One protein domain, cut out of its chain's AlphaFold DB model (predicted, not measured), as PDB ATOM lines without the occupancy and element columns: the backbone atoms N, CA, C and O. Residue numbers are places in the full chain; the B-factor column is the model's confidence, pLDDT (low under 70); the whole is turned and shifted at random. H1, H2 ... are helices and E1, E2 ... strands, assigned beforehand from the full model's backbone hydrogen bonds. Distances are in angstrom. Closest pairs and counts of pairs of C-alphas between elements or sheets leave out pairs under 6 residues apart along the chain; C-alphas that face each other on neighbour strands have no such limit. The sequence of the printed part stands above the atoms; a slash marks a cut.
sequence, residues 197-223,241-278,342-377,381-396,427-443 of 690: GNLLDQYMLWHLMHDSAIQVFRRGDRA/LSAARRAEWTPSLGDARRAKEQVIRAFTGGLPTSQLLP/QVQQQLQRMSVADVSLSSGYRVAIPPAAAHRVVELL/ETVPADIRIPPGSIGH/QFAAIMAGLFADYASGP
ATOM      1  N   GLY A 197      37.079  58.983  80.398       81.00
ATOM      2  CA  GLY A 197      36.762  60.296  80.966       81.00
ATOM      3  C   GLY A 197      35.396  60.427  81.655       81.00
ATOM      4  O   GLY A 197      35.331  61.084  82.694       81.00
ATOM      5  N   ASN A 198      34.342  59.801  81.127       79.31
ATOM      6  CA  ASN A 198      32.990  59.822  81.692       79.31
ATOM      7  C   ASN A 198      32.929  59.056  83.016       79.31
ATOM      8  O   ASN A 198      32.300  59.509  83.969       79.31
ATOM      9  N   LEU A 199      33.631  57.926  83.103       83.31
ATOM     10  CA  LEU A 199      33.719  57.157  84.339       83.31
ATOM     11  C   LEU A 199      34.570  57.888  85.386       83.31
ATOM     12  O   LEU A 199      34.225  57.892  86.564       83.31
ATOM     13  N   LEU A 200      35.627  58.588  84.958       85.81
ATOM     14  CA  LEU A 200      36.386  59.487  85.833       85.81
ATOM     15  C   LEU A 200      35.510  60.632  86.370       85.81
ATOM     16  O   LEU A 200      35.646  60.995  87.536       85.81
ATOM     17  N   ASP A 201      34.596  61.180  85.558       84.62
ATOM     18  CA  ASP A 201      33.628  62.195  86.007       84.62
ATOM     19  C   ASP A 201      32.672  61.625  87.063       84.62
ATOM     20  O   ASP A 201      32.451  62.252  88.098       84.62
ATOM     21  N   GLN A 202      32.147  60.416  86.842       82.69
ATOM     22  CA  GLN A 202      31.275  59.730  87.803       82.69
ATOM     23  C   GLN A 202      32.006  59.390  89.102       82.69
ATOM     24  O   GLN A 202      31.459  59.565  90.191       82.69
ATOM     25  N   TYR A 203      33.262  58.952  89.011       86.31
ATOM     26  CA  TYR A 203      34.055  58.651  90.193       86.31
ATOM     27  C   TYR A 203      34.417  59.915  90.972       86.31
ATOM     28  O   TYR A 203      34.339  59.932  92.201       86.31
ATOM     29  N   MET A 204      34.724  61.010  90.272       87.31
ATOM     30  CA  MET A 204      34.920  62.312  90.903       87.31
ATOM     31  C   MET A 204      33.642  62.801  91.590       87.31
ATOM     32  O   MET A 204      33.695  63.278  92.724       87.31
ATOM     33  N   LEU A 205      32.486  62.632  90.945       85.62
ATOM     34  CA  LEU A 205      31.187  62.954  91.529       85.62
ATOM     35  C   LEU A 205      30.967  62.166  92.827       85.62
ATOM     36  O   LEU A 205      30.622  62.756  93.851       85.62
ATOM     37  N   TRP A 206      31.237  60.859  92.806       86.12
ATOM     38  CA  TRP A 206      31.152  60.004  93.987       86.12
ATOM     39  C   TRP A 206      32.041  60.511  95.131       86.12
ATOM     40  O   TRP A 206      31.550  60.636  96.255       86.12
ATOM     41  N   HIS A 207      33.300  60.876  94.850       86.12
ATOM     42  CA  HIS A 207      34.207  61.456  95.854       86.12
ATOM     43  C   HIS A 207      33.680  62.783  96.403       86.12
ATOM     44  O   HIS A 207      33.700  62.982  97.613       86.12
ATOM     45  N   LEU A 208      33.147  63.677  95.562       86.81
ATOM     46  CA  LEU A 208      32.584  64.952  96.025       86.81
ATOM     47  C   LEU A 208      31.462  64.758  97.060       86.81
ATOM     48  O   LEU A 208      31.361  65.558  97.998       86.81
ATOM     49  N   MET A 209      30.648  63.710  96.920       85.12
ATOM     50  CA  MET A 209      29.534  63.427  97.834       85.12
ATOM     51  C   MET A 209      29.936  62.620  99.070       85.12
ATOM     52  O   MET A 209      29.410  62.885 100.148       85.12
ATOM     53  N   HIS A 210      30.847  61.654  98.934       82.69
ATOM     54  CA  HIS A 210      31.122  60.678  99.998       82.69
ATOM     55  C   HIS A 210      32.476  60.873 100.693       82.69
ATOM     56  O   HIS A 210      32.636  60.445 101.838       82.69
ATOM     57  N   ASP A 211      33.454  61.528 100.059       85.12
ATOM     58  CA  ASP A 211      34.762  61.752 100.673       85.12
ATOM     59  C   ASP A 211      34.696  62.923 101.666       85.12
ATOM     60  O   ASP A 211      34.680  64.107 101.308       85.12
ATOM     61  N   SER A 212      34.670  62.575 102.952       82.19
ATOM     62  CA  SER A 212      34.690  63.536 104.063       82.19
ATOM     63  C   SER A 212      35.954  64.405 104.106       82.19
ATOM     64  O   SER A 212      35.927  65.476 104.712       82.19
ATOM     65  N   ALA A 213      37.044  63.983 103.452       82.62
ATOM     66  CA  ALA A 213      38.268  64.771 103.366       82.62
ATOM     67  C   ALA A 213      38.131  65.962 102.401       82.62
ATOM     68  O   ALA A 213      38.900  66.919 102.502       82.62
ATOM     69  N   ILE A 214      37.153  65.927 101.485       84.81
ATOM     70  CA  ILE A 214      36.843  67.047 100.596       84.81
ATOM     71  C   ILE A 214      35.980  68.054 101.353       84.81
ATOM     72  O   ILE A 214      34.846  67.764 101.755       84.81
ATOM     73  N   GLN A 215      36.514  69.263 101.512       85.31
ATOM     74  CA  GLN A 215      35.796  70.376 102.126       85.31
ATOM     75  C   GLN A 215      35.059  71.169 101.050       85.31
ATOM     76  O   GLN A 215      35.590  71.388  99.963       85.31
ATOM     77  N   VAL A 216      33.841  71.612 101.351       86.44
ATOM     78  CA  VAL A 216      32.981  72.333 100.403       86.44
ATOM     79  C   VAL A 216      32.555  73.646 101.016       86.44
ATOM     80  O   VAL A 216      32.155  73.685 102.172       86.44
ATOM     81  N   PHE A 217      32.612  74.706 100.229       85.62
ATOM     82  CA  PHE A 217      32.350  76.081 100.616       85.62
ATOM     83  C   PHE A 217      31.282  76.649  99.684       85.62
ATOM     84  O   PHE A 217      31.324  76.429  98.472       85.62
ATOM     85  N   ARG A 218      30.324  77.411 100.211       81.62
ATOM     86  CA  ARG A 218      29.363  78.146  99.378       81.62
ATOM     87  C   ARG A 218      29.910  79.541  99.089       81.62
ATOM     88  O   ARG A 218      30.372  80.228  99.998       81.62
ATOM     89  N   ARG A 219      29.861  79.993  97.832       66.94
ATOM     90  CA  ARG A 219      30.313  81.344  97.467       66.94
ATOM     91  C   ARG A 219      29.462  82.389  98.200       66.94
ATOM     92  O   ARG A 219      28.272  82.511  97.928       66.94
ATOM     93  N   GLY A 220      30.090  83.134  99.112       59.62
ATOM     94  CA  GLY A 220      29.449  84.181  99.916       59.62
ATOM     95  C   GLY A 220      29.328  83.881 101.416       59.62
ATOM     96  O   GLY A 220      29.074  84.816 102.172       59.62
ATOM     97  N   ASP A 221      29.562  82.641 101.862       54.69
ATOM     98  CA  ASP A 221      29.563  82.299 103.292       54.69
ATOM     99  C   ASP A 221      30.868  82.807 103.948       54.69
ATOM    100  O   ASP A 221      31.911  82.157 103.889       54.69
ATOM    101  N   ARG A 222      30.818  84.004 104.555       47.41
ATOM    102  CA  ARG A 222      31.897  84.562 105.398       47.41
ATOM    103  C   ARG A 222      31.714  84.126 106.853       47.41
ATOM    104  O   ARG A 222      30.579  84.029 107.318       47.41
ATOM    105  N   ALA A 223      32.809  83.933 107.589       41.78
ATOM    106  CA  ALA A 223      32.750  83.775 109.039       41.78
ATOM    107  C   ALA A 223      32.052  84.991 109.684       41.78
ATOM    108  O   ALA A 223      32.479  86.135 109.518       41.78
ATOM    109  N   LEU A 241      30.904  74.074 104.593       81.94
ATOM    110  CA  LEU A 241      29.526  73.658 104.831       81.94
ATOM    111  C   LEU A 241      29.445  72.755 106.068       81.94
ATOM    112  O   LEU A 241      30.232  71.823 106.232       81.94
ATOM    113  N   SER A 242      28.440  73.000 106.912       80.06
ATOM    114  CA  SER A 242      28.123  72.105 108.026       80.06
ATOM    115  C   SER A 242      27.734  70.713 107.518       80.06
ATOM    116  O   SER A 242      27.236  70.575 106.401       80.06
ATOM    117  N   ALA A 243      27.893  69.680 108.350       77.44
ATOM    118  CA  ALA A 243      27.563  68.299 107.979       77.44
ATOM    119  C   ALA A 243      26.122  68.144 107.446       77.44
ATOM    120  O   ALA A 243      25.907  67.443 106.464       77.44
ATOM    121  N   ALA A 244      25.153  68.857 108.034       77.19
ATOM    122  CA  ALA A 244      23.765  68.858 107.572       77.19
ATOM    123  C   ALA A 244      23.613  69.475 106.170       77.19
ATOM    124  O   ALA A 244      23.032  68.855 105.287       77.19
ATOM    125  N   ARG A 245      24.210  70.652 105.922       79.31
ATOM    126  CA  ARG A 245      24.183  71.284 104.590       79.31
ATOM    127  C   ARG A 245      24.965  70.482 103.551       79.31
ATOM    128  O   ARG A 245      24.600  70.483 102.384       79.31
ATOM    129  N   ARG A 246      26.034  69.796 103.966       81.81
ATOM    130  CA  ARG A 246      26.815  68.897 103.109       81.81
ATOM    131  C   ARG A 246      26.000  67.668 102.696       81.81
ATOM    132  O   ARG A 246      26.123  67.253 101.555       81.81
ATOM    133  N   ALA A 247      25.141  67.150 103.575       76.56
ATOM    134  CA  ALA A 247      24.229  66.045 103.267       76.56
ATOM    135  C   ALA A 247      23.053  66.441 102.352       76.56
ATOM    136  O   ALA A 247      22.415  65.572 101.773       76.56
ATOM    137  N   GLU A 248      22.745  67.733 102.228       79.88
ATOM    138  CA  GLU A 248      21.733  68.260 101.296       79.88
ATOM    139  C   GLU A 248      22.342  68.730  99.965       79.88
ATOM    140  O   GLU A 248      21.620  68.988  99.001       79.88
ATOM    141  N   TRP A 249      23.668  68.877  99.903       81.25
ATOM    142  CA  TRP A 249      24.365  69.387  98.732       81.25
ATOM    143  C   TRP A 249      24.494  68.318  97.647       81.25
ATOM    144  O   TRP A 249      25.135  67.288  97.841       81.25
ATOM    145  N   THR A 250      23.940  68.611  96.472       80.56
ATOM    146  CA  THR A 250      23.965  67.733  95.301       80.56
ATOM    147  C   THR A 250      24.798  68.360  94.173       80.56
ATOM    148  O   THR A 250      24.310  69.237  93.454       80.56
ATOM    149  N   PRO A 251      26.077  67.965  94.011       81.25
ATOM    150  CA  PRO A 251      26.885  68.408  92.879       81.25
ATOM    151  C   PRO A 251      26.347  67.857  91.553       81.25
ATOM    152  O   PRO A 251      25.819  66.746  91.490       81.25
ATOM    153  N   SER A 252      26.506  68.631  90.478       77.94
ATOM    154  CA  SER A 252      26.199  68.173  89.116       77.94
ATOM    155  C   SER A 252      27.366  67.382  88.512       77.94
ATOM    156  O   SER A 252      28.513  67.511  88.949       77.94
ATOM    157  N   LEU A 253      27.112  66.607  87.451       74.94
ATOM    158  CA  LEU A 253      28.184  65.940  86.699       74.94
ATOM    159  C   LEU A 253      29.142  66.962  86.052       74.94
ATOM    160  O   LEU A 253      30.349  66.731  85.994       74.94
ATOM    161  N   GLY A 254      28.631  68.127  85.640       74.50
ATOM    162  CA  GLY A 254      29.449  69.244  85.160       74.50
ATOM    163  C   GLY A 254      30.384  69.812  86.237       74.50
ATOM    164  O   GLY A 254      31.548  70.101  85.948       74.50
ATOM    165  N   ASP A 255      29.925  69.906  87.491       78.50
ATOM    166  CA  ASP A 255      30.779  70.290  88.622       78.50
ATOM    167  C   ASP A 255      31.874  69.243  88.872       78.50
ATOM    168  O   ASP A 255      33.034  69.606  89.069       78.50
ATOM    169  N   ALA A 256      31.532  67.952  88.810       82.81
ATOM    170  CA  ALA A 256      32.497  66.864  88.953       82.81
ATOM    171  C   ALA A 256      33.565  66.888  87.853       82.81
ATOM    172  O   ALA A 256      34.754  66.775  88.153       82.81
ATOM    173  N   ARG A 257      33.172  67.129  86.598       80.62
ATOM    174  CA  ARG A 257      34.115  67.290  85.486       80.62
ATOM    175  C   ARG A 257      35.031  68.488  85.675       80.62
ATOM    176  O   ARG A 257      36.243  68.359  85.521       80.62
ATOM    177  N   ARG A 258      34.477  69.648  86.035       78.19
ATOM    178  CA  ARG A 258      35.275  70.854  86.305       78.19
ATOM    179  C   ARG A 258      36.273  70.597  87.430       78.19
ATOM    180  O   ARG A 258      37.431  70.998  87.326       78.19
ATOM    181  N   ALA A 259      35.843  69.893  88.475       80.50
ATOM    182  CA  ALA A 259      36.716  69.492  89.561       80.50
ATOM    183  C   ALA A 259      37.821  68.545  89.083       80.50
ATOM    184  O   ALA A 259      38.983  68.810  89.372       80.50
ATOM    185  N   LYS A 260      37.491  67.520  88.286       82.75
ATOM    186  CA  LYS A 260      38.457  66.617  87.645       82.75
ATOM    187  C   LYS A 260      39.498  67.399  86.838       82.75
ATOM    188  O   LYS A 260      40.689  67.229  87.061       82.75
ATOM    189  N   GLU A 261      39.073  68.290  85.945       74.25
ATOM    190  CA  GLU A 261      39.966  69.076  85.079       74.25
ATOM    191  C   GLU A 261      40.879  70.035  85.860       74.25
ATOM    192  O   GLU A 261      42.065  70.157  85.550       74.25
ATOM    193  N   GLN A 262      40.356  70.718  86.884       73.06
ATOM    194  CA  GLN A 262      41.152  71.638  87.704       73.06
ATOM    195  C   GLN A 262      42.106  70.900  88.641       73.06
ATOM    196  O   GLN A 262      43.239  71.337  88.812       73.06
ATOM    197  N   VAL A 263      41.685  69.762  89.192       70.75
ATOM    198  CA  VAL A 263      42.548  68.856  89.957       70.75
ATOM    199  C   VAL A 263      43.691  68.354  89.087       70.75
ATOM    200  O   VAL A 263      44.852  68.495  89.464       70.75
ATOM    201  N   ILE A 264      43.367  67.842  87.898       63.81
ATOM    202  CA  ILE A 264      44.342  67.416  86.896       63.81
ATOM    203  C   ILE A 264      45.365  68.535  86.654       63.81
ATOM    204  O   ILE A 264      46.555  68.271  86.644       63.81
ATOM    205  N   ARG A 265      44.950  69.803  86.566       58.84
ATOM    206  CA  ARG A 265      45.863  70.948  86.371       58.84
ATOM    207  C   ARG A 265      46.648  71.371  87.616       58.84
ATOM    208  O   ARG A 265      47.805  71.775  87.505       58.84
ATOM    209  N   ALA A 266      46.041  71.304  88.796       55.22
ATOM    210  CA  ALA A 266      46.676  71.694  90.054       55.22
ATOM    211  C   ALA A 266      47.888  70.805  90.383       55.22
ATOM    212  O   ALA A 266      48.834  71.257  91.023       55.22
ATOM    213  N   PHE A 267      47.898  69.567  89.881       53.91
ATOM    214  CA  PHE A 267      48.989  68.608  90.059       53.91
ATOM    215  C   PHE A 267      50.018  68.604  88.914       53.91
ATOM    216  O   PHE A 267      50.731  67.624  88.718       53.91
ATOM    217  N   THR A 268      50.173  69.724  88.200       42.75
ATOM    218  CA  THR A 268      51.192  69.936  87.145       42.75
ATOM    219  C   THR A 268      52.647  69.819  87.618       42.75
ATOM    220  O   THR A 268      53.540  69.692  86.788       42.75
ATOM    221  N   GLY A 269      52.904  69.749  88.932       40.78
ATOM    222  CA  GLY A 269      54.189  69.295  89.496       40.78
ATOM    223  C   GLY A 269      54.450  67.784  89.353       40.78
ATOM    224  O   GLY A 269      55.469  67.285  89.831       40.78
ATOM    225  N   GLY A 270      53.530  67.066  88.703       43.12
ATOM    226  CA  GLY A 270      53.464  65.615  88.640       43.12
ATOM    227  C   GLY A 270      52.763  65.051  89.872       43.12
ATOM    228  O   GLY A 270      53.021  65.462  91.004       43.12
ATOM    229  N   LEU A 271      51.900  64.055  89.668       44.41
ATOM    230  CA  LEU A 271      51.615  63.106  90.740       44.41
ATOM    231  C   LEU A 271      52.962  62.483  91.167       44.41
ATOM    232  O   LEU A 271      53.814  62.282  90.301       44.41
ATOM    233  N   PRO A 272      53.193  62.164  92.454       42.00
ATOM    234  CA  PRO A 272      54.445  61.559  92.926       42.00
ATOM    235  C   PRO A 272      54.825  60.246  92.213       42.00
ATOM    236  O   PRO A 272      55.953  59.774  92.319       42.00
ATOM    237  N   THR A 273      53.924  59.712  91.392       40.28
ATOM    238  CA  THR A 273      54.162  58.775  90.290       40.28
ATOM    239  C   THR A 273      55.332  59.172  89.365       40.28
ATOM    240  O   THR A 273      56.011  58.300  88.837       40.28
ATOM    241  N   SER A 274      55.644  60.465  89.201       36.69
ATOM    242  CA  SER A 274      56.817  60.961  88.456       36.69
ATOM    243  C   SER A 274      58.160  60.634  89.131       36.69
ATOM    244  O   SER A 274      59.195  60.643  88.467       36.69
ATOM    245  N   GLN A 275      58.151  60.285  90.426       38.28
ATOM    246  CA  GLN A 275      59.316  59.806  91.186       38.28
ATOM    247  C   GLN A 275      59.473  58.272  91.137       38.28
ATOM    248  O   GLN A 275      60.325  57.718  91.832       38.28
ATOM    249  N   LEU A 276      58.667  57.574  90.324       34.88
ATOM    250  CA  LEU A 276      58.814  56.137  90.050       34.88
ATOM    251  C   LEU A 276      59.830  55.835  88.937       34.88
ATOM    252  O   LEU A 276      60.131  54.672  88.687       34.88
ATOM    253  N   LEU A 277      60.372  56.849  88.259       33.59
ATOM    254  CA  LEU A 277      61.341  56.649  87.183       33.59
ATOM    255  C   LEU A 277      62.754  56.351  87.732       33.59
ATOM    256  O   LEU A 277      63.196  57.024  88.669       33.59
ATOM    257  N   PRO A 278      63.536  55.441  87.112       27.55
ATOM    258  CA  PRO A 278      64.990  55.569  87.141       27.55
ATOM    259  C   PRO A 278      65.389  56.876  86.420       27.55
ATOM    260  O   PRO A 278      64.660  57.342  85.545       27.55
ATOM    261  N   GLN A 342      54.557  54.876  99.966       57.34
ATOM    262  CA  GLN A 342      55.391  56.080 100.001       57.34
ATOM    263  C   GLN A 342      54.804  57.206  99.138       57.34
ATOM    264  O   GLN A 342      54.825  58.361  99.563       57.34
ATOM    265  N   VAL A 343      54.208  56.877  97.988       60.41
ATOM    266  CA  VAL A 343      53.444  57.827  97.158       60.41
ATOM    267  C   VAL A 343      52.266  58.397  97.960       60.41
ATOM    268  O   VAL A 343      52.103  59.614  98.029       60.41
ATOM    269  N   GLN A 344      51.504  57.552  98.665       60.09
ATOM    270  CA  GLN A 344      50.407  57.993  99.542       60.09
ATOM    271  C   GLN A 344      50.885  58.937 100.661       60.09
ATOM    272  O   GLN A 344      50.244  59.951 100.936       60.09
ATOM    273  N   GLN A 345      52.038  58.659 101.276       62.91
ATOM    274  CA  GLN A 345      52.628  59.536 102.296       62.91
ATOM    275  C   GLN A 345      53.110  60.880 101.732       62.91
ATOM    276  O   GLN A 345      53.050  61.895 102.426       62.91
ATOM    277  N   GLN A 346      53.589  60.915 100.485       62.75
ATOM    278  CA  GLN A 346      53.960  62.166  99.818       62.75
ATOM    279  C   GLN A 346      52.732  62.996  99.430       62.75
ATOM    280  O   GLN A 346      52.735  64.206  99.650       62.75
ATOM    281  N   LEU A 347      51.661  62.359  98.945       60.72
ATOM    282  CA  LEU A 347      50.391  63.028  98.638       60.72
ATOM    283  C   LEU A 347      49.798  63.731  99.865       60.72
ATOM    284  O   LEU A 347      49.249  64.822  99.743       60.72
ATOM    285  N   GLN A 348      49.960  63.159 101.062       62.88
ATOM    286  CA  GLN A 348      49.526  63.786 102.319       62.88
ATOM    287  C   GLN A 348      50.271  65.089 102.657       62.88
ATOM    288  O   GLN A 348      49.800  65.858 103.491       62.88
ATOM    289  N   ARG A 349      51.431  65.343 102.037       58.84
ATOM    290  CA  ARG A 349      52.259  66.543 102.261       58.84
ATOM    291  C   ARG A 349      52.054  67.622 101.197       58.84
ATOM    292  O   ARG A 349      52.603  68.711 101.335       58.84
ATOM    293  N   MET A 350      51.312  67.317 100.135       63.25
ATOM    294  CA  MET A 350      51.048  68.239  99.036       63.25
ATOM    295  C   MET A 350      49.882  69.180  99.361       63.25
ATOM    296  O   MET A 350      48.995  68.857 100.150       63.25
ATOM    297  N   SER A 351      49.887  70.363  98.743       63.16
ATOM    298  CA  SER A 351      48.838  71.366  98.934       63.16
ATOM    299  C   SER A 351      47.493  70.883  98.393       63.16
ATOM    300  O   SER A 351      47.417  70.292  97.316       63.16
ATOM    301  N   VAL A 352      46.431  71.180  99.137       69.81
ATOM    302  CA  VAL A 352      45.042  70.923  98.743       69.81
ATOM    303  C   VAL A 352      44.691  71.770  97.517       69.81
ATOM    304  O   VAL A 352      45.033  72.951  97.466       69.81
ATOM    305  N   ALA A 353      44.017  71.175  96.531       69.88
ATOM    306  CA  ALA A 353      43.552  71.890  95.348       69.88
ATOM    307  C   ALA A 353      42.240  72.622  95.668       69.88
ATOM    308  O   ALA A 353      41.251  71.971  95.994       69.88
ATOM    309  N   ASP A 354      42.228  73.954  95.580       78.25
ATOM    310  CA  ASP A 354      41.008  74.766  95.699       78.25
ATOM    311  C   ASP A 354      40.389  74.975  94.311       78.25
ATOM    312  O   ASP A 354      41.013  75.539  93.409       78.25
ATOM    313  N   VAL A 355      39.173  74.470  94.132       80.00
ATOM    314  CA  VAL A 355      38.464  74.391  92.856       80.00
ATOM    315  C   VAL A 355      37.161  75.164  92.965       80.00
ATOM    316  O   VAL A 355      36.312  74.878  93.808       80.00
ATOM    317  N   SER A 356      36.953  76.109  92.051       80.56
ATOM    318  CA  SER A 356      35.671  76.804  91.922       80.56
ATOM    319  C   SER A 356      34.739  76.036  90.994       80.56
ATOM    320  O   SER A 356      35.067  75.799  89.833       80.56
ATOM    321  N   LEU A 357      33.568  75.666  91.507       79.94
ATOM    322  CA  LEU A 357      32.523  74.947  90.792       79.94
ATOM    323  C   LEU A 357      31.548  75.905  90.109       79.94
ATOM    324  O   LEU A 357      31.339  77.048  90.526       79.94
ATOM    325  N   SER A 358      30.899  75.401  89.068       68.19
ATOM    326  CA  SER A 358      29.916  76.144  88.286       68.19
ATOM    327  C   SER A 358      28.620  76.434  89.026       68.19
ATOM    328  O   SER A 358      27.994  77.466  88.792       68.19
ATOM    329  N   SER A 359      28.253  75.569  89.965       68.25
ATOM    330  CA  SER A 359      27.106  75.750  90.855       68.25
ATOM    331  C   SER A 359      27.295  76.858  91.906       68.25
ATOM    332  O   SER A 359      26.431  77.053  92.761       68.25
ATOM    333  N   GLY A 360      28.402  77.611  91.861       73.88
ATOM    334  CA  GLY A 360      28.695  78.673  92.826       73.88
ATOM    335  C   GLY A 360      29.227  78.148  94.161       73.88
ATOM    336  O   GLY A 360      29.157  78.845  95.172       73.88
ATOM    337  N   TYR A 361      29.762  76.931  94.173       82.81
ATOM    338  CA  TYR A 361      30.485  76.358  95.305       82.81
ATOM    339  C   TYR A 361      31.993  76.392  95.041       82.81
ATOM    340  O   TYR A 361      32.437  76.499  93.901       82.81
ATOM    341  N   ARG A 362      32.791  76.303  96.101       85.62
ATOM    342  CA  ARG A 362      34.226  76.016  96.047       85.62
ATOM    343  C   ARG A 362      34.491  74.718  96.783       85.62
ATOM    344  O   ARG A 362      33.814  74.435  97.769       85.62
ATOM    345  N   VAL A 363      35.440  73.926  96.312       86.56
ATOM    346  CA  VAL A 363      35.801  72.652  96.933       86.56
ATOM    347  C   VAL A 363      37.306  72.564  97.103       86.56
ATOM    348  O   VAL A 363      38.057  72.835  96.174       86.56
ATOM    349  N   ALA A 364      37.734  72.168  98.296       86.25
ATOM    350  CA  ALA A 364      39.130  71.914  98.603       86.25
ATOM    351  C   ALA A 364      39.360  70.399  98.564       86.25
ATOM    352  O   ALA A 364      38.872  69.658  99.423       86.25
ATOM    353  N   ILE A 365      40.060  69.939  97.526       84.31
ATOM    354  CA  ILE A 365      40.253  68.524  97.203       84.31
ATOM    355  C   ILE A 365      41.674  68.102  97.590       84.31
ATOM    356  O   ILE A 365      42.649  68.616  97.028       84.31
ATOM    357  N   PRO A 366      41.829  67.165  98.543       80.94
ATOM    358  CA  PRO A 366      43.140  66.662  98.919       80.94
ATOM    359  C   PRO A 366      43.830  65.924  97.760       80.94
ATOM    360  O   PRO A 366      43.164  65.207  97.005       80.94
ATOM    361  N   PRO A 367      45.169  65.982  97.664       75.12
ATOM    362  CA  PRO A 367      45.933  65.278  96.630       75.12
ATOM    363  C   PRO A 367      45.682  63.770  96.574       75.12
ATOM    364  O   PRO A 367      45.671  63.177  95.500       75.12
ATOM    365  N   ALA A 368      45.432  63.135  97.722       73.88
ATOM    366  CA  ALA A 368      45.104  61.713  97.772       73.88
ATOM    367  C   ALA A 368      43.772  61.388  97.069       73.88
ATOM    368  O   ALA A 368      43.688  60.393  96.354       73.88
ATOM    369  N   ALA A 369      42.745  62.233  97.227       76.81
ATOM    370  CA  ALA A 369      41.450  62.051  96.567       76.81
ATOM    371  C   ALA A 369      41.567  62.267  95.050       76.81
ATOM    372  O   ALA A 369      41.083  61.457  94.265       76.81
ATOM    373  N   ALA A 370      42.304  63.303  94.649       75.94
ATOM    374  CA  ALA A 370      42.651  63.572  93.259       75.94
ATOM    375  C   ALA A 370      43.368  62.399  92.571       75.94
ATOM    376  O   ALA A 370      42.984  61.976  91.481       75.94
ATOM    377  N   HIS A 371      44.390  61.852  93.230       76.06
ATOM    378  CA  HIS A 371      45.161  60.723  92.720       76.06
ATOM    379  C   HIS A 371      44.298  59.463  92.589       76.06
ATOM    380  O   HIS A 371      44.411  58.754  91.595       76.06
ATOM    381  N   ARG A 372      43.399  59.194  93.550       78.12
ATOM    382  CA  ARG A 372      42.473  58.049  93.480       78.12
ATOM    383  C   ARG A 372      41.634  58.057  92.206       78.12
ATOM    384  O   ARG A 372      41.465  57.001  91.612       78.12
ATOM    385  N   VAL A 373      41.154  59.225  91.772       81.75
ATOM    386  CA  VAL A 373      40.353  59.331  90.544       81.75
ATOM    387  C   VAL A 373      41.144  58.843  89.332       81.75
ATOM    388  O   VAL A 373      40.638  58.023  88.578       81.75
ATOM    389  N   VAL A 374      42.395  59.282  89.171       80.50
ATOM    390  CA  VAL A 374      43.260  58.863  88.052       80.50
ATOM    391  C   VAL A 374      43.663  57.391  88.155       80.50
ATOM    392  O   VAL A 374      43.723  56.699  87.139       80.50
ATOM    393  N   GLU A 375      43.904  56.892  89.370       81.38
ATOM    394  CA  GLU A 375      44.275  55.491  89.597       81.38
ATOM    395  C   GLU A 375      43.197  54.500  89.169       81.38
ATOM    396  O   GLU A 375      43.531  53.344  88.953       81.38
ATOM    397  N   LEU A 376      41.952  54.926  88.931       84.69
ATOM    398  CA  LEU A 376      40.939  54.087  88.286       84.69
ATOM    399  C   LEU A 376      41.444  53.469  86.970       84.69
ATOM    400  O   LEU A 376      41.123  52.321  86.675       84.69
ATOM    401  N   LEU A 377      42.251  54.204  86.191       84.75
ATOM    402  CA  LEU A 377      42.807  53.706  84.927       84.75
ATOM    403  C   LEU A 377      43.814  52.564  85.136       84.75
ATOM    404  O   LEU A 377      44.058  51.795  84.213       84.75
ATOM    405  N   GLU A 381      39.928  47.795  90.310       81.50
ATOM    406  CA  GLU A 381      39.493  47.039  91.488       81.50
ATOM    407  C   GLU A 381      39.329  47.894  92.753       81.50
ATOM    408  O   GLU A 381      38.681  47.469  93.709       81.50
ATOM    409  N   THR A 382      39.910  49.095  92.777       79.44
ATOM    410  CA  THR A 382      39.802  50.022  93.916       79.44
ATOM    411  C   THR A 382      38.528  50.867  93.882       79.44
ATOM    412  O   THR A 382      38.215  51.562  94.853       79.44
ATOM    413  N   VAL A 383      37.788  50.819  92.773       82.06
ATOM    414  CA  VAL A 383      36.571  51.601  92.576       82.06
ATOM    415  C   VAL A 383      35.400  50.928  93.305       82.06
ATOM    416  O   VAL A 383      35.215  49.717  93.173       82.06
ATOM    417  N   PRO A 384      34.582  51.681  94.066       82.00
ATOM    418  CA  PRO A 384      33.386  51.139  94.707       82.00
ATOM    419  C   PRO A 384      32.445  50.450  93.709       82.00
ATOM    420  O   PRO A 384      32.184  50.983  92.633       82.00
ATOM    421  N   ALA A 385      31.867  49.311  94.103       79.00
ATOM    422  CA  ALA A 385      30.958  48.518  93.262       79.00
ATOM    423  C   ALA A 385      29.653  49.247  92.875       79.00
ATOM    424  O   ALA A 385      28.954  48.825  91.954       79.00
ATOM    425  N   ASP A 386      29.332  50.340  93.572       73.56
ATOM    426  CA  ASP A 386      28.195  51.212  93.268       73.56
ATOM    427  C   ASP A 386      28.410  52.019  91.976       73.56
ATOM    428  O   ASP A 386      27.447  52.477  91.361       73.56
ATOM    429  N   ILE A 387      29.667  52.196  91.553       78.44
ATOM    430  CA  ILE A 387      30.014  52.845  90.290       78.44
ATOM    431  C   ILE A 387      30.091  51.763  89.222       78.44
ATOM    432  O   ILE A 387      31.032  50.965  89.160       78.44
ATOM    433  N   ARG A 388      29.059  51.746  88.385       77.19
ATOM    434  CA  ARG A 388      28.876  50.763  87.323       77.19
ATOM    435  C   ARG A 388      29.063  51.393  85.958       77.19
ATOM    436  O   ARG A 388      28.973  52.604  85.790       77.19
ATOM    437  N   ILE A 389      29.338  50.539  84.991       75.88
ATOM    438  CA  ILE A 389      29.500  50.884  83.582       75.88
ATOM    439  C   ILE A 389      28.196  50.509  82.869       75.88
ATOM    440  O   ILE A 389      27.601  49.501  83.241       75.88
ATOM    441  N   PRO A 390      27.714  51.262  81.862       68.62
ATOM    442  CA  PRO A 390      26.459  50.922  81.205       68.62
ATOM    443  C   PRO A 390      26.513  49.518  80.581       68.62
ATOM    444  O   PRO A 390      27.533  49.156  79.977       68.62
ATOM    445  N   PRO A 391      25.436  48.720  80.684       62.94
ATOM    446  CA  PRO A 391      25.363  47.426  80.018       62.94
ATOM    447  C   PRO A 391      25.527  47.601  78.501       62.94
ATOM    448  O   PRO A 391      25.024  48.558  77.917       62.94
ATOM    449  N   GLY A 392      26.268  46.693  77.860       58.88
ATOM    450  CA  GLY A 392      26.603  46.796  76.432       58.88
ATOM    451  C   GLY A 392      27.793  47.709  76.108       58.88
ATOM    452  O   GLY A 392      28.112  47.889  74.936       58.88
ATOM    453  N   SER A 393      28.483  48.255  77.116       57.88
ATOM    454  CA  SER A 393      29.735  48.989  76.895       57.88
ATOM    455  C   SER A 393      30.817  48.109  76.265       57.88
ATOM    456  O   SER A 393      30.957  46.923  76.584       57.88
ATOM    457  N   ILE A 394      31.623  48.713  75.386       57.34
ATOM    458  CA  ILE A 394      32.717  48.037  74.686       57.34
ATOM    459  C   ILE A 394      33.695  47.434  75.699       57.34
ATOM    460  O   ILE A 394      34.187  48.126  76.583       57.34
ATOM    461  N   GLY A 395      33.986  46.143  75.545       45.78
ATOM    462  CA  GLY A 395      34.887  45.377  76.413       45.78
ATOM    463  C   GLY A 395      34.316  44.013  76.804       45.78
ATOM    464  O   GLY A 395      35.079  43.063  76.925       45.78
ATOM    465  N   HIS A 396      32.986  43.880  76.871       40.78
ATOM    466  CA  HIS A 396      32.332  42.605  77.198       40.78
ATOM    467  C   HIS A 396      32.283  41.614  76.008       40.78
ATOM    468  O   HIS A 396      32.183  40.407  76.210       40.78
ATOM    469  N   GLN A 427      20.751  59.407  97.562       65.56
ATOM    470  CA  GLN A 427      20.962  60.590  96.736       65.56
ATOM    471  C   GLN A 427      21.885  60.319  95.546       65.56
ATOM    472  O   GLN A 427      21.543  60.705  94.433       65.56
ATOM    473  N   PHE A 428      23.012  59.623  95.741       66.88
ATOM    474  CA  PHE A 428      23.875  59.238  94.624       66.88
ATOM    475  C   PHE A 428      23.155  58.300  93.664       66.88
ATOM    476  O   PHE A 428      23.171  58.532  92.459       66.88
ATOM    477  N   ALA A 429      22.465  57.292  94.204       61.78
ATOM    478  CA  ALA A 429      21.667  56.377  93.403       61.78
ATOM    479  C   ALA A 429      20.577  57.120  92.609       61.78
ATOM    480  O   ALA A 429      20.373  56.815  91.441       61.78
ATOM    481  N   ALA A 430      19.927  58.134  93.193       62.97
ATOM    482  CA  ALA A 430      18.931  58.956  92.502       62.97
ATOM    483  C   ALA A 430      19.537  59.853  91.407       62.97
ATOM    484  O   ALA A 430      18.954  59.968  90.330       62.97
ATOM    485  N   ILE A 431      20.703  60.465  91.652       66.06
ATOM    486  CA  ILE A 431      21.423  61.264  90.646       66.06
ATOM    487  C   ILE A 431      21.848  60.369  89.482       66.06
ATOM    488  O   ILE A 431      21.576  60.691  88.328       66.06
ATOM    489  N   MET A 432      22.461  59.223  89.779       66.06
ATOM    490  CA  MET A 432      22.903  58.274  88.760       66.06
ATOM    491  C   MET A 432      21.729  57.652  88.009       66.06
ATOM    492  O   MET A 432      21.797  57.569  86.794       66.06
ATOM    493  N   ALA A 433      20.626  57.302  88.675       59.94
ATOM    494  CA  ALA A 433      19.421  56.808  88.004       59.94
ATOM    495  C   ALA A 433      18.754  57.877  87.120       59.94
ATOM    496  O   ALA A 433      18.184  57.544  86.085       59.94
ATOM    497  N   GLY A 434      18.827  59.155  87.510       58.34
ATOM    498  CA  GLY A 434      18.303  60.274  86.724       58.34
ATOM    499  C   GLY A 434      19.178  60.662  85.528       58.34
ATOM    500  O   GLY A 434      18.650  61.131  84.524       58.34
ATOM    501  N   LEU A 435      20.497  60.469  85.627       59.28
ATOM    502  CA  LEU A 435      21.451  60.731  84.542       59.28
ATOM    503  C   LEU A 435      21.635  59.518  83.620       59.28
ATOM    504  O   LEU A 435      21.874  59.683  82.430       59.28
ATOM    505  N   PHE A 436      21.532  58.312  84.176       60.53
ATOM    506  CA  PHE A 436      21.906  57.058  83.537       60.53
ATOM    507  C   PHE A 436      21.045  55.889  84.055       60.53
ATOM    508  O   PHE A 436      21.480  55.070  84.869       60.53
ATOM    509  N   ALA A 437      19.802  55.804  83.575       51.03
ATOM    510  CA  ALA A 437      18.795  54.850  84.054       51.03
ATOM    511  C   ALA A 437      19.227  53.365  84.004       51.03
ATOM    512  O   ALA A 437      18.772  52.570  84.826       51.03
ATOM    513  N   ASP A 438      20.150  53.003  83.106       56.97
ATOM    514  CA  ASP A 438      20.526  51.609  82.832       56.97
ATOM    515  C   ASP A 438      21.785  51.123  83.574       56.97
ATOM    516  O   ASP A 438      22.188  49.971  83.434       56.97
ATOM    517  N   TYR A 439      22.434  51.965  84.386       63.34
ATOM    518  CA  TYR A 439      23.725  51.617  85.000       63.34
ATOM    519  C   TYR A 439      23.607  50.637  86.170       63.34
ATOM    520  O   TYR A 439      24.552  49.907  86.462       63.34
ATOM    521  N   ALA A 440      22.457  50.588  86.846       61.72
ATOM    522  CA  ALA A 440      22.277  49.778  88.053       61.72
ATOM    523  C   ALA A 440      22.491  48.267  87.818       61.72
ATOM    524  O   ALA A 440      22.886  47.553  88.739       61.72
ATOM    525  N   SER A 441      22.261  47.786  86.593       70.12
ATOM    526  CA  SER A 441      22.466  46.390  86.177       70.12
ATOM    527  C   SER A 441      23.792  46.153  85.446       70.12
ATOM    528  O   SER A 441      24.082  45.020  85.060       70.12
ATOM    529  N   GLY A 442      24.585  47.201  85.236       74.06
ATOM    530  CA  GLY A 442      25.814  47.147  84.458       74.06
ATOM    531  C   GLY A 442      27.006  46.534  85.206       74.06
ATOM    532  O   GLY A 442      26.966  46.412  86.436       74.06
ATOM    533  N   PRO A 443      28.069  46.132  84.488       82.25
ATOM    534  CA  PRO A 443      29.268  45.549  85.089       82.25
ATOM    535  C   PRO A 443      30.015  46.544  85.985       82.25
ATOM    536  O   PRO A 443      29.909  47.769  85.843       82.25
TER     537      PRO A 443
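This is residues 197 to 223, 241 to 278, 342 to 377, 381 to 396 and 427 to 443 of the 690 residues of an uncharacterized protein of Fonticula alba (UniProt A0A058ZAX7). A small three-stranded sheet has one long helix, H3, over one face; H1 crosses H3 almost at a right angle in the middle of the domain, and H6 packs on H1. H4 and H5 make a small pair at one end, while H7 and the stretch 381 to 396 lie beyond H1 from the sheet. Of the 134 printed residues, 81 are in seven named helices and three strands, in the order H1 E1 H2 H3 H4 H5 E2 E3 H6 H7; the class is mixed, helices and strands. The sheet, E1 - E3 - E2, is antiparallel throughout. The whole is compact, with a radius of gyration of the C-alphas of 15.7 A, but flat, spanning 48 by 40 by 21 A.

Find C-alpha 215 at (35.796, 70.376, 102.126), where E1, residues 215 to 223, begins; it runs 15.4 A and bends by 108 degrees at residue 220. E3 is residues 361 to 365, 12.7 A, and E2 residues 353 to 356. From C-alpha 253 at (28.184, 65.940, 86.699), H3 runs 19.7 A to residue 266. Look to residues 197 to 210 for H1, 19.9 A, and 367 to 375 for H6, 12.2 A. Short helices are H2, residues 243 to 248, H4, 272 to 276, and H5, 342 to 347. H7, residues 427 to 435, ends at C-alpha 435, (21.451, 60.731, 84.542).

Start at E3, the inner strand: N 217 and O 362 of E1 and E3 are 2.8 A apart, and N 355 and O 363 of the hairpin E2 and E3 are 2.8 A apart, both within hydrogen-bond range. H3 is on the sheet at a height of 8.7 A, over E3 and E2, making two layers, a helix on one face of a sheet. H1 touches H3, about perpendicular at 84 degrees, closest at the C-alphas of Leu 205 and Ala 256, 4.9 A. H1 touches H6, closest at C-alphas 200 and 373, 6.2 A. H5 touches H4, closest at C-alphas 343 and 272, 5.7 A. H2 is near H1; H7 is close to H1 but not clearly touching, C-alphas 428 and 206 being 7.3 A apart. Every O i to N i+4 pair is within hydrogen-bond range in H1, H2, H3, H5 and H7; H6 has 4 of 5, and H4 0 of 1, with 2 of 2 O i to N i+3 pairs.

The farthest C-alphas, Ala 223 and His 396, are 52.0 A apart. Cuts leave gaps between C-alphas of 11.4 A from 223 to 241, 16.1 A from 278 to 342, 9.9 A from 377 to 381 and 28.9 A from 396 to 427. Of the links printed whole, none is long. Mean pLDDT of the printed part is 70.4; 55 residues are under 70, among them 264 to 278 and 427 to 440.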